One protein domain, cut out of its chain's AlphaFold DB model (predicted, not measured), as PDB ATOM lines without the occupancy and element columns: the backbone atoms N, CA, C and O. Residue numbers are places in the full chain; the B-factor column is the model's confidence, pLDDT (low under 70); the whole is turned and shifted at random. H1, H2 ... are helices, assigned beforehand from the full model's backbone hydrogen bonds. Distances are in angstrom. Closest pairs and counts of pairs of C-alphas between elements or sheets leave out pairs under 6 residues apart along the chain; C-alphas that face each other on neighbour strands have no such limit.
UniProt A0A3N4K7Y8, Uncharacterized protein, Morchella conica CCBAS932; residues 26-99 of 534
ATOM      1  N   ALA A  26     -13.954  -3.052  -0.646       91.06
ATOM      2  CA  ALA A  26     -12.988  -4.039  -1.135       91.06
ATOM      3  C   ALA A  26     -13.269  -5.469  -0.624       91.06
ATOM      4  O   ALA A  26     -12.986  -6.445  -1.317       91.06
ATOM      5  N   ASP A  27     -13.889  -5.592   0.550       91.19
ATOM      6  CA  ASP A  27     -14.159  -6.854   1.230       91.19
ATOM      7  C   ASP A  27     -15.537  -7.452   0.953       91.19
ATOM      8  O   ASP A  27     -15.836  -8.540   1.463       91.19
ATOM      9  N   TRP A  28     -16.381  -6.778   0.170       95.12
ATOM     10  CA  TRP A  28     -17.705  -7.287  -0.170       95.12
ATOM     11  C   TRP A  28     -17.602  -8.599  -0.952       95.12
ATOM     12  O   TRP A  28     -16.955  -8.668  -2.000       95.12
ATOM     13  N   ASP A  29     -18.260  -9.632  -0.426       93.75
ATOM     14  CA  ASP A  29     -18.293 -10.983  -0.985       93.75
ATOM     15  C   ASP A  29     -19.598 -11.688  -0.587       93.75
ATOM     16  O   ASP A  29     -20.058 -11.582   0.553       93.75
ATOM     17  N   ILE A  30     -20.176 -12.448  -1.520       93.12
ATOM     18  CA  ILE A  30     -21.466 -13.116  -1.321       93.12
ATOM     19  C   ILE A  30     -21.443 -14.127  -0.165       93.12
ATOM     20  O   ILE A  30     -22.425 -14.241   0.564       93.12
ATOM     21  N   LEU A  31     -20.336 -14.841   0.077       92.25
ATOM     22  CA  LEU A  31     -20.255 -15.800   1.184       92.25
ATOM     23  C   LEU A  31     -20.118 -15.084   2.526       92.25
ATOM     24  O   LEU A  31     -20.708 -15.520   3.515       92.25
ATOM     25  N   LYS A  32     -19.371 -13.974   2.571       92.31
ATOM     26  CA  LYS A  32     -19.299 -13.122   3.768       92.31
ATOM     27  C   LYS A  32     -20.672 -12.522   4.095       92.31
ATOM     28  O   LYS A  32     -21.067 -12.540   5.257       92.31
ATOM     29  N   TYR A  33     -21.421 -12.076   3.086       92.81
ATOM     30  CA  TYR A  33     -22.797 -11.604   3.252       92.81
ATOM     31  C   TYR A  33     -23.739 -12.696   3.762       92.81
ATOM     32  O   TYR A  33     -24.464 -12.477   4.725       92.81
ATOM     33  N   LEU A  34     -23.693 -13.901   3.188       90.44
ATOM     34  CA  LEU A  34     -24.545 -15.006   3.637       90.44
ATOM     35  C   LEU A  34     -24.227 -15.449   5.071       90.44
ATOM     36  O   LEU A  34     -25.149 -15.717   5.837       90.44
ATOM     37  N   ARG A  35     -22.946 -15.465   5.465       87.19
ATOM     38  CA  ARG A  35     -22.539 -15.695   6.863       87.19
ATOM     39  C   ARG A  35     -23.049 -14.593   7.788       87.19
ATOM     40  O   ARG A  35     -23.511 -14.896   8.882       87.19
ATOM     41  N   PHE A  36     -22.998 -13.337   7.343       87.44
ATOM     42  CA  PHE A  36     -23.563 -12.211   8.083       87.44
ATOM     43  C   PHE A  36     -25.076 -12.380   8.279       87.44
ATOM     44  O   PHE A  36     -25.553 -12.307   9.407       87.44
ATOM     45  N   CYS A  37     -25.824 -12.711   7.220       83.81
ATOM     46  CA  CYS A  37     -27.251 -13.017   7.321       83.81
ATOM     47  C   CYS A  37     -27.505 -14.180   8.290       83.81
ATOM     48  O   CYS A  37     -28.335 -14.057   9.184       83.81
ATOM     49  N   GLN A  38     -26.755 -15.278   8.172       83.12
ATOM     50  CA  GLN A  38     -26.898 -16.444   9.045       83.12
ATOM     51  C   GLN A  38     -26.645 -16.109  10.519       83.12
ATOM     52  O   GLN A  38     -27.349 -16.623  11.385       83.12
ATOM     53  N   ALA A  39     -25.683 -15.231  10.807       77.25
ATOM     54  CA  ALA A  39     -25.420 -14.755  12.161       77.25
ATOM     55  C   ALA A  39     -26.550 -13.862  12.706       77.25
ATOM     56  O   ALA A  39     -26.805 -13.875  13.906       77.25
ATOM     57  N   CYS A  40     -27.234 -13.101  11.844       75.94
ATOM     58  CA  CYS A  40     -28.307 -12.192  12.253       75.94
ATOM     59  C   CYS A  40     -29.664 -12.880  12.457       75.94
ATOM     60  O   CYS A  40     -30.373 -12.514  13.388       75.94
ATOM     61  N   ILE A  41     -30.038 -13.837  11.601       75.38
ATOM     62  CA  ILE A  41     -31.389 -14.443  11.607       75.38
ATOM     63  C   ILE A  41     -31.399 -15.950  11.908       75.38
ATOM     64  O   ILE A  41     -32.459 -16.551  12.060       75.38
ATOM     65  N   GLY A  42     -30.225 -16.571  12.028       70.25
ATOM     66  CA  GLY A  42     -30.080 -18.004  12.268       70.25
ATOM     67  C   GLY A  42     -30.203 -18.865  10.996       70.25
ATOM     68  O   GLY A  42     -30.829 -18.472  10.011       70.25
ATOM     69  N   PRO A  43     -29.604 -20.070  10.991       66.69
ATOM     70  CA  PRO A  43     -29.532 -20.937   9.810       66.69
ATOM     71  C   PRO A  43     -30.884 -21.481   9.334       66.69
ATOM     72  O   PRO A  43     -31.094 -21.604   8.134       66.69
ATOM     73  N   ALA A  44     -31.808 -21.776  10.252       58.16
ATOM     74  CA  ALA A  44     -33.093 -22.403   9.927       58.16
ATOM     75  C   ALA A  44     -34.107 -21.452   9.261       58.16
ATOM     76  O   ALA A  44     -35.132 -21.905   8.765       58.16
ATOM     77  N   GLN A  45     -33.839 -20.141   9.258       65.50
ATOM     78  CA  GLN A  45     -34.761 -19.115   8.751       65.50
ATOM     79  C   GLN A  45     -34.296 -18.491   7.426       65.50
ATOM     80  O   GLN A  45     -34.917 -17.556   6.919       65.50
ATOM     81  N   LEU A  46     -33.201 -18.992   6.845       74.75
ATOM     82  CA  LEU A  46     -32.594 -18.405   5.656       74.75
ATOM     83  C   LEU A  46     -33.331 -18.848   4.381       74.75
ATOM     84  O   LEU A  46     -32.971 -19.824   3.722       74.75
ATOM     85  N   ASN A  47     -34.368 -18.100   3.996       81.38
ATOM     86  CA  ASN A  47     -34.989 -18.284   2.687       81.38
ATOM     87  C   ASN A  47     -34.008 -17.834   1.590       81.38
ATOM     88  O   ASN A  47     -33.710 -16.645   1.435       81.38
ATOM     89  N   SER A  48     -33.509 -18.812   0.830       79.56
ATOM     90  CA  SER A  48     -32.472 -18.610  -0.183       79.56
ATOM     91  C   SER A  48     -32.835 -17.556  -1.231       79.56
ATOM     92  O   SER A  48     -31.984 -16.755  -1.613       79.56
ATOM     93  N   GLU A  49     -34.092 -17.503  -1.657       80.12
ATOM     94  CA  GLU A  49     -34.555 -16.577  -2.684       80.12
ATOM     95  C   GLU A  49     -34.650 -15.146  -2.149       80.12
ATOM     96  O   GLU A  49     -34.205 -14.201  -2.805       80.12
ATOM     97  N   VAL A  50     -35.139 -14.987  -0.916       81.31
ATOM     98  CA  VAL A  50     -35.271 -13.683  -0.249       81.31
ATOM     99  C   VAL A  50     -33.900 -13.060   0.011       81.31
ATOM    100  O   VAL A  50     -33.682 -11.885  -0.292       81.31
ATOM    101  N   VAL A  51     -32.950 -13.840   0.533       83.44
ATOM    102  CA  VAL A  51     -31.606 -13.343   0.864       83.44
ATOM    103  C   VAL A  51     -30.824 -12.980  -0.396       83.44
ATOM    104  O   VAL A  51     -30.176 -11.935  -0.446       83.44
ATOM    105  N   LEU A  52     -30.933 -13.788  -1.452       88.50
ATOM    106  CA  LEU A  52     -30.267 -13.502  -2.721       88.50
ATOM    107  C   LEU A  52     -30.879 -12.305  -3.453       88.50
ATOM    108  O   LEU A  52     -30.150 -11.480  -4.007       88.50
ATOM    109  N   SER A  53     -32.202 -12.158  -3.403       86.19
ATOM    110  CA  SER A  53     -32.884 -10.974  -3.936       86.19
ATOM    111  C   SER A  53     -32.491  -9.711  -3.163       86.19
ATOM    112  O   SER A  53     -32.288  -8.651  -3.760       86.19
ATOM    113  N   SER A  54     -32.310  -9.823  -1.842       87.81
ATOM    114  CA  SER A  54     -31.811  -8.734  -0.996       87.81
ATOM    115  C   SER A  54     -30.383  -8.328  -1.372       87.81
ATOM    116  O   SER A  54     -30.140  -7.141  -1.583       87.81
ATOM    117  N   TRP A  55     -29.471  -9.291  -1.553       91.12
ATOM    118  CA  TRP A  55     -28.103  -9.048  -2.033       91.12
ATOM    119  C   TRP A  55     -28.086  -8.254  -3.344       91.12
ATOM    120  O   TRP A  55     -27.473  -7.190  -3.428       91.12
ATOM    121  N   GLN A  56     -28.825  -8.722  -4.358       92.88
ATOM    122  CA  GLN A  56     -28.881  -8.052  -5.659       92.88
ATOM    123  C   GLN A  56     -29.477  -6.644  -5.567       92.88
ATOM    124  O   GLN A  56     -28.962  -5.711  -6.184       92.88
ATOM    125  N   ARG A  57     -30.562  -6.474  -4.803       92.00
ATOM    126  CA  ARG A  57     -31.213  -5.172  -4.618       92.00
ATOM    127  C   ARG A  57     -30.265  -4.163  -3.974       92.00
ATOM    128  O   ARG A  57     -30.200  -3.027  -4.434       92.00
ATOM    129  N   GLN A  58     -29.517  -4.577  -2.955       90.69
ATOM    130  CA  GLN A  58     -28.581  -3.702  -2.250       90.69
ATOM    131  C   GLN A  58     -27.388  -3.318  -3.122       90.69
ATOM    132  O   GLN A  58     -27.050  -2.140  -3.197       90.69
ATOM    133  N   LEU A  59     -26.809  -4.265  -3.867       93.56
ATOM    134  CA  LEU A  59     -25.757  -3.933  -4.827       93.56
ATOM    135  C   LEU A  59     -26.252  -2.950  -5.901       93.56
ATOM    136  O   LEU A  59     -25.530  -2.021  -6.239       93.56
ATOM    137  N   ARG A  60     -27.492  -3.089  -6.398       94.00
ATOM    138  CA  ARG A  60     -28.070  -2.132  -7.367       94.00
ATOM    139  C   ARG A  60     -28.235  -0.736  -6.773       94.00
ATOM    140  O   ARG A  60     -28.004   0.246  -7.466       94.00
ATOM    141  N   GLN A  61     -28.617  -0.639  -5.501       91.50
ATOM    142  CA  GLN A  61     -28.694   0.647  -4.805       91.50
ATOM    143  C   GLN A  61     -27.305   1.284  -4.655       91.50
ATOM    144  O   GLN A  61     -27.165   2.470  -4.926       91.50
ATOM    145  N   ARG A  62     -26.278   0.504  -4.287       91.31
ATOM    146  CA  ARG A  62     -24.891   0.987  -4.136       91.31
ATOM    147  C   ARG A  62     -24.226   1.345  -5.462       91.31
ATOM    148  O   ARG A  62     -23.473   2.305  -5.506       91.31
ATOM    149  N   ALA A  63     -24.552   0.638  -6.542       92.69
ATOM    150  CA  ALA A  63     -24.078   0.962  -7.889       92.69
ATOM    151  C   ALA A  63     -24.562   2.339  -8.387       92.69
ATOM    152  O   ALA A  63     -23.939   2.911  -9.272       92.69
ATOM    153  N   ASN A  64     -25.641   2.875  -7.803       89.25
ATOM    154  CA  ASN A  64     -26.212   4.182  -8.140       89.25
ATOM    155  C   ASN A  64     -25.858   5.286  -7.118       89.25
ATOM    156  O   ASN A  64     -26.444   6.366  -7.163       89.25
ATOM    157  N   GLN A  65     -24.960   5.020  -6.160       87.75
ATOM    158  CA  GLN A  65     -24.504   6.016  -5.183       87.75
ATOM    159  C   GLN A  65     -23.328   6.845  -5.730       87.75
ATOM    160  O   GLN A  65     -22.588   6.359  -6.582       87.75
ATOM    161  N   PRO A  66     -23.121   8.081  -5.233       86.50
ATOM    162  CA  PRO A  66     -22.063   8.973  -5.721       86.50
ATOM    163  C   PRO A  66     -20.634   8.546  -5.335       86.50
ATOM    164  O   PRO A  66     -19.679   9.123  -5.842       86.50
ATOM    165  N   ASP A  67     -20.462   7.566  -4.442       92.06
ATOM    166  CA  ASP A  67     -19.146   6.997  -4.120       92.06
ATOM    167  C   ASP A  67     -18.682   6.075  -5.260       92.06
ATOM    168  O   ASP A  67     -19.141   4.938  -5.378       92.06
ATOM    169  N   GLU A  68     -17.761   6.568  -6.094       90.00
ATOM    170  CA  GLU A  68     -17.259   5.862  -7.282       90.00
ATOM    171  C   GLU A  68     -16.615   4.503  -6.958       90.00
ATOM    172  O   GLU A  68     -16.777   3.547  -7.721       90.00
ATOM    173  N   SER A  69     -15.926   4.379  -5.816       90.69
ATOM    174  CA  SER A  69     -15.253   3.130  -5.437       90.69
ATOM    175  C   SER A  69     -16.268   2.061  -5.033       90.69
ATOM    176  O   SER A  69     -16.232   0.920  -5.510       90.69
ATOM    177  N   ALA A  70     -17.238   2.446  -4.200       90.00
ATOM    178  CA  ALA A  70     -18.327   1.567  -3.797       90.00
ATOM    179  C   ALA A  70     -19.230   1.191  -4.986       90.00
ATOM    180  O   ALA A  70     -19.606   0.022  -5.130       90.00
ATOM    181  N   ALA A  71     -19.538   2.151  -5.863       93.25
ATOM    182  CA  ALA A  71     -20.371   1.938  -7.041       93.25
ATOM    183  C   ALA A  71     -19.716   0.975  -8.045       93.25
ATOM    184  O   ALA A  71     -20.349   0.008  -8.481       93.25
ATOM    185  N   SER A  72     -18.428   1.174  -8.342       93.81
ATOM    186  CA  SER A  72     -17.647   0.311  -9.239       93.81
ATOM    187  C   SER A  72     -17.559  -1.131  -8.723       93.81
ATOM    188  O   SER A  72     -17.813  -2.103  -9.451       93.81
ATOM    189  N   ARG A  73     -17.294  -1.299  -7.421       94.62
ATOM    190  CA  ARG A  73     -17.266  -2.624  -6.794       94.62
ATOM    191  C   ARG A  73     -18.635  -3.302  -6.818       94.62
ATOM    192  O   ARG A  73     -18.712  -4.496  -7.116       94.62
ATOM    193  N   ALA A  74     -19.711  -2.564  -6.544       94.25
ATOM    194  CA  ALA A  74     -21.065  -3.104  -6.586       94.25
ATOM    195  C   ALA A  74     -21.464  -3.578  -7.993       94.25
ATOM    196  O   ALA A  74     -22.040  -4.660  -8.135       94.25
ATOM    197  N   ALA A  75     -21.111  -2.811  -9.030       93.69
ATOM    198  CA  ALA A  75     -21.339  -3.179 -10.425       93.69
ATOM    199  C   ALA A  75     -20.586  -4.466 -10.809       93.69
ATOM    200  O   ALA A  75     -21.171  -5.371 -11.408       93.69
ATOM    201  N   THR A  76     -19.328  -4.594 -10.375       93.56
ATOM    202  CA  THR A  76     -18.506  -5.796 -10.598       93.56
ATOM    203  C   THR A  76     -19.148  -7.043  -9.979       93.56
ATOM    204  O   THR A  76     -19.283  -8.075 -10.639       93.56
ATOM    205  N   LEU A  77     -19.607  -6.950  -8.726       92.94
ATOM    206  CA  LEU A  77     -20.271  -8.063  -8.037       92.94
ATOM    207  C   LEU A  77     -21.625  -8.420  -8.675       92.94
ATOM    208  O   LEU A  77     -21.975  -9.595  -8.774       92.94
ATOM    209  N   LEU A  78     -22.382  -7.434  -9.171       92.88
ATOM    210  CA  LEU A  78     -23.623  -7.686  -9.916       92.88
ATOM    211  C   LEU A  78     -23.378  -8.425 -11.231       92.88
ATOM    212  O   LEU A  78     -24.147  -9.329 -11.577       92.88
ATOM    213  N   GLN A  79     -22.320  -8.058 -11.953       89.06
ATOM    214  CA  GLN A  79     -21.927  -8.722 -13.192       89.06
ATOM    215  C   GLN A  79     -21.489 -10.169 -12.919       89.06
ATOM    216  O   GLN A  79     -21.991 -11.091 -13.566       89.06
ATOM    217  N   GLY A  80     -20.646 -10.380 -11.900       84.56
ATOM    218  CA  GLY A  80     -20.210 -11.711 -11.459       84.56
ATOM    219  C   GLY A  80     -21.358 -12.605 -10.981       84.56
ATOM    220  O   GLY A  80     -21.357 -13.813 -11.221       84.56
ATOM    221  N   TYR A  81     -22.392 -12.018 -10.375       85.62
ATOM    222  CA  TYR A  81     -23.597 -12.741  -9.968       85.62
ATOM    223  C   TYR A  81     -24.517 -13.101 -11.151       85.62
ATOM    224  O   TYR A  81     -25.196 -14.130 -11.125       85.62
ATOM    225  N   SER A  82     -24.565 -12.258 -12.187       80.94
ATOM    226  CA  SER A  82     -25.471 -12.421 -13.336       80.94
ATOM    227  C   SER A  82     -24.922 -13.344 -14.428       80.94
ATOM    228  O   SER A  82     -25.696 -13.841 -15.247       80.94
ATOM    229  N   SER A  83     -23.613 -13.622 -14.428       76.12
ATOM    230  CA  SER A  83     -22.978 -14.575 -15.344       76.12
ATOM    231  C   SER A  83     -23.383 -16.018 -15.000       76.12
ATOM    232  O   SER A  83     -22.735 -16.711 -14.220       76.12
ATOM    233  N   SER A  84     -24.510 -16.475 -15.553       56.66
ATOM    234  CA  SER A  84     -25.149 -17.757 -15.209       56.66
ATOM    235  C   SER A  84     -24.426 -19.007 -15.723       56.66
ATOM    236  O   SER A  84     -24.812 -20.112 -15.348       56.66
ATOM    237  N   LYS A  85     -23.402 -18.849 -16.570       60.59
ATOM    238  CA  LYS A  85     -22.679 -19.960 -17.212       60.59
ATOM    239  C   LYS A  85     -21.385 -20.363 -16.501       60.59
ATOM    240  O   LYS A  85     -20.816 -21.390 -16.850       60.59
ATOM    241  N   ASP A  86     -20.938 -19.603 -15.501       68.00
ATOM    242  CA  ASP A  86     -19.726 -19.927 -14.748       68.00
ATOM    243  C   ASP A  86     -20.069 -20.669 -13.443       68.00
ATOM    244  O   ASP A  86     -20.796 -20.157 -12.581       68.00
ATOM    245  N   ARG A  87     -19.518 -21.882 -13.276       60.00
ATOM    246  CA  ARG A  87     -19.613 -22.678 -12.037       60.00
ATOM    247  C   ARG A  87     -18.985 -21.957 -10.834       60.00
ATOM    248  O   ARG A  87     -19.332 -22.271  -9.698       60.00
ATOM    249  N   ARG A  88     -18.118 -20.963 -11.065       67.62
ATOM    250  CA  ARG A  88     -17.520 -20.093 -10.038       67.62
ATOM    251  C   ARG A  88     -18.295 -18.796  -9.795       67.62
ATOM    252  O   ARG A  88     -17.878 -18.008  -8.948       67.62
ATOM    253  N   SER A  89     -19.422 -18.580 -10.480       81.38
ATOM    254  CA  SER A  89     -20.255 -17.390 -10.276       81.38
ATOM    255  C   SER A  89     -20.694 -17.245  -8.818       81.38
ATOM    256  O   SER A  89     -20.942 -18.225  -8.106       81.38
ATOM    257  N   ASP A  90     -20.874 -16.002  -8.376       80.12
ATOM    258  CA  ASP A  90     -21.344 -15.711  -7.019       80.12
ATOM    259  C   ASP A  90     -22.713 -16.344  -6.735       80.12
ATOM    260  O   ASP A  90     -23.004 -16.746  -5.607       80.12
ATOM    261  N   ARG A  91     -23.528 -16.533  -7.779       82.31
ATOM    262  CA  ARG A  91     -24.800 -17.254  -7.700       82.31
ATOM    263  C   ARG A  91     -24.609 -18.746  -7.411       82.31
ATOM    264  O   ARG A  91     -25.343 -19.296  -6.588       82.31
ATOM    265  N   ALA A  92     -23.642 -19.404  -8.050       81.56
ATOM    266  CA  ALA A  92     -23.318 -20.806  -7.783       81.56
ATOM    267  C   ALA A  92     -22.727 -20.985  -6.375       81.56
ATOM    268  O   ALA A  92     -23.173 -21.853  -5.619       81.56
ATOM    269  N   ARG A  93     -21.812 -20.091  -5.970       86.56
ATOM    270  CA  ARG A  93     -21.219 -20.053  -4.620       86.56
ATOM    271  C   ARG A  93     -22.288 -19.884  -3.536       86.56
ATOM    272  O   ARG A  93     -22.289 -20.625  -2.550       86.56
ATOM    273  N   ALA A  94     -23.233 -18.967  -3.742       86.19
ATOM    274  CA  ALA A  94     -24.353 -18.746  -2.834       86.19
ATOM    275  C   ALA A  94     -25.269 -19.965  -2.704       86.19
ATOM    276  O   ALA A  94     -25.586 -20.386  -1.593       86.19
ATOM    277  N   LYS A  95     -25.664 -20.574  -3.831       84.25
ATOM    278  CA  LYS A  95     -26.485 -21.792  -3.826       84.25
ATOM    279  C   LYS A  95     -25.785 -22.938  -3.093       84.25
ATOM    280  O   LYS A  95     -26.421 -23.612  -2.288       84.25
ATOM    281  N   GLY A  96     -24.482 -23.124  -3.312       83.94
ATOM    282  CA  GLY A  96     -23.686 -24.128  -2.602       83.94
ATOM    283  C   GLY A  96     -23.582 -23.862  -1.097       83.94
ATOM    284  O   GLY A  96     -23.588 -24.793  -0.295       83.94
ATOM    285  N   PHE A  97     -23.518 -22.599  -0.675       86.44
ATOM    286  CA  PHE A  97     -23.574 -22.233   0.743       86.44
ATOM    287  C   PHE A  97     -24.944 -22.548   1.364       86.44
ATOM    288  O   PHE A  97     -25.019 -23.219   2.391       86.44
ATOM    289  N   LEU A  98     -26.031 -22.138   0.709       82.56
ATOM    290  CA  LEU A  98     -27.401 -22.293   1.211       82.56
ATOM    291  C   LEU A  98     -27.852 -23.761   1.251       82.56
ATOM    292  O   LEU A  98     -28.479 -24.184   2.219       82.56
ATOM    293  N   ARG A  99     -27.438 -24.574   0.269       79.19
ATOM    294  CA  ARG A  99     -27.639 -26.036   0.282       79.19
ATOM    295  C   ARG A  99     -26.957 -26.719   1.471       79.19
ATOM    296  O   ARG A  99     -27.465 -27.713   1.976       79.19
TER     297      ARG A  99
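What this domain is: This is residues 26 to 99 of the 534 residues of an uncharacterized protein of Morchella conica CCBAS932 (UniProt A0A3N4K7Y8). One long helix, H2, makes a wall along one side of the model; H3 folds back over its second half as a helical hairpin, while H1 crosses it near its first half and H4 closes the space beyond the end of H3. H1 and H4 begin close together and spread as a V. The printed part has 74 residues with four named helices, in the order H1, H2, H3, H4 along the chain, and no named strand, and its class is all helix. It is compact, with a radius of gyration of the C-alphas of 12.4 A and spans of 37 by 29 by 19 A.

How they stand to each other: Start at H1, residues 30 to 41, and look ahead to H2, residues 48 to 63: they touch through residues 51 to 55 of H2 alone, at a steep tilt of 62 degrees, opposite ways, and the closest C-alphas, those of Leu 34 and Val 51, are 7.8 A apart. Go on to H3, residues 68 to 82, which makes a helical hairpin with H2. Residues 56 to 63 of H2 alone touch H3, and the closest C-alphas, those of Ala 63 and Ala 71, are 3.9 A apart. Their tilt of 35.4 degrees, opposite ways, is only just steep. H1 and H3 are only just apart, their closest C-alphas being 8.5 A from each other. Reach H4, residues 90 to 99, and you find it touching residues 77 to 82 of H3 alone, at a steep tilt of 64 degrees, the same way; the closest C-alphas are those of Tyr 81 and Asp 90, 4.8 A apart. H4 also touches H1, by residues 30 to 34 of H1 alone, at a steep tilt of 38 degrees, the same way, with the C-alphas of Ile 30 and Asp 90 closest at 6.3 A. H4 and H2 only just touch, with 3 pairs of C-alphas within 8 A, through residues 48 to 52 of H2 alone, at a shallow tilt of 29 degrees, opposite ways; the C-alphas of Ser 48 and Leu 98 are closest, at 6.4 A. The helix packing is mostly crossed, with 1 of 5 touching pairs at a shallow tilt. In H1, H2, H3 and H4 every O i to N i+4 pair is within hydrogen-bond range.

Where its parts are: Find C-alpha 30 at (-21.466, -13.116, -1.321), where H1 begins its 16.4 A. H2 starts at C-alpha 48, (-32.472, -18.610, -0.183), and runs 22.6 A. H3 runs 20.9 A, and H4 runs 14.1 A to C-alpha 99 at (-27.639, -26.036, 0.282).

The domain as a whole: The C-alphas farthest apart are those of Ala 44 and Pro 66, at 36.8 A. The printed part has no cut, and its links are tight from H2 to H3 and short from H1 to H2 and from H3 to H4. The mean pLDDT of the printed part is 84.5, and residues 43 to 45 and 84 to 88 are under 70.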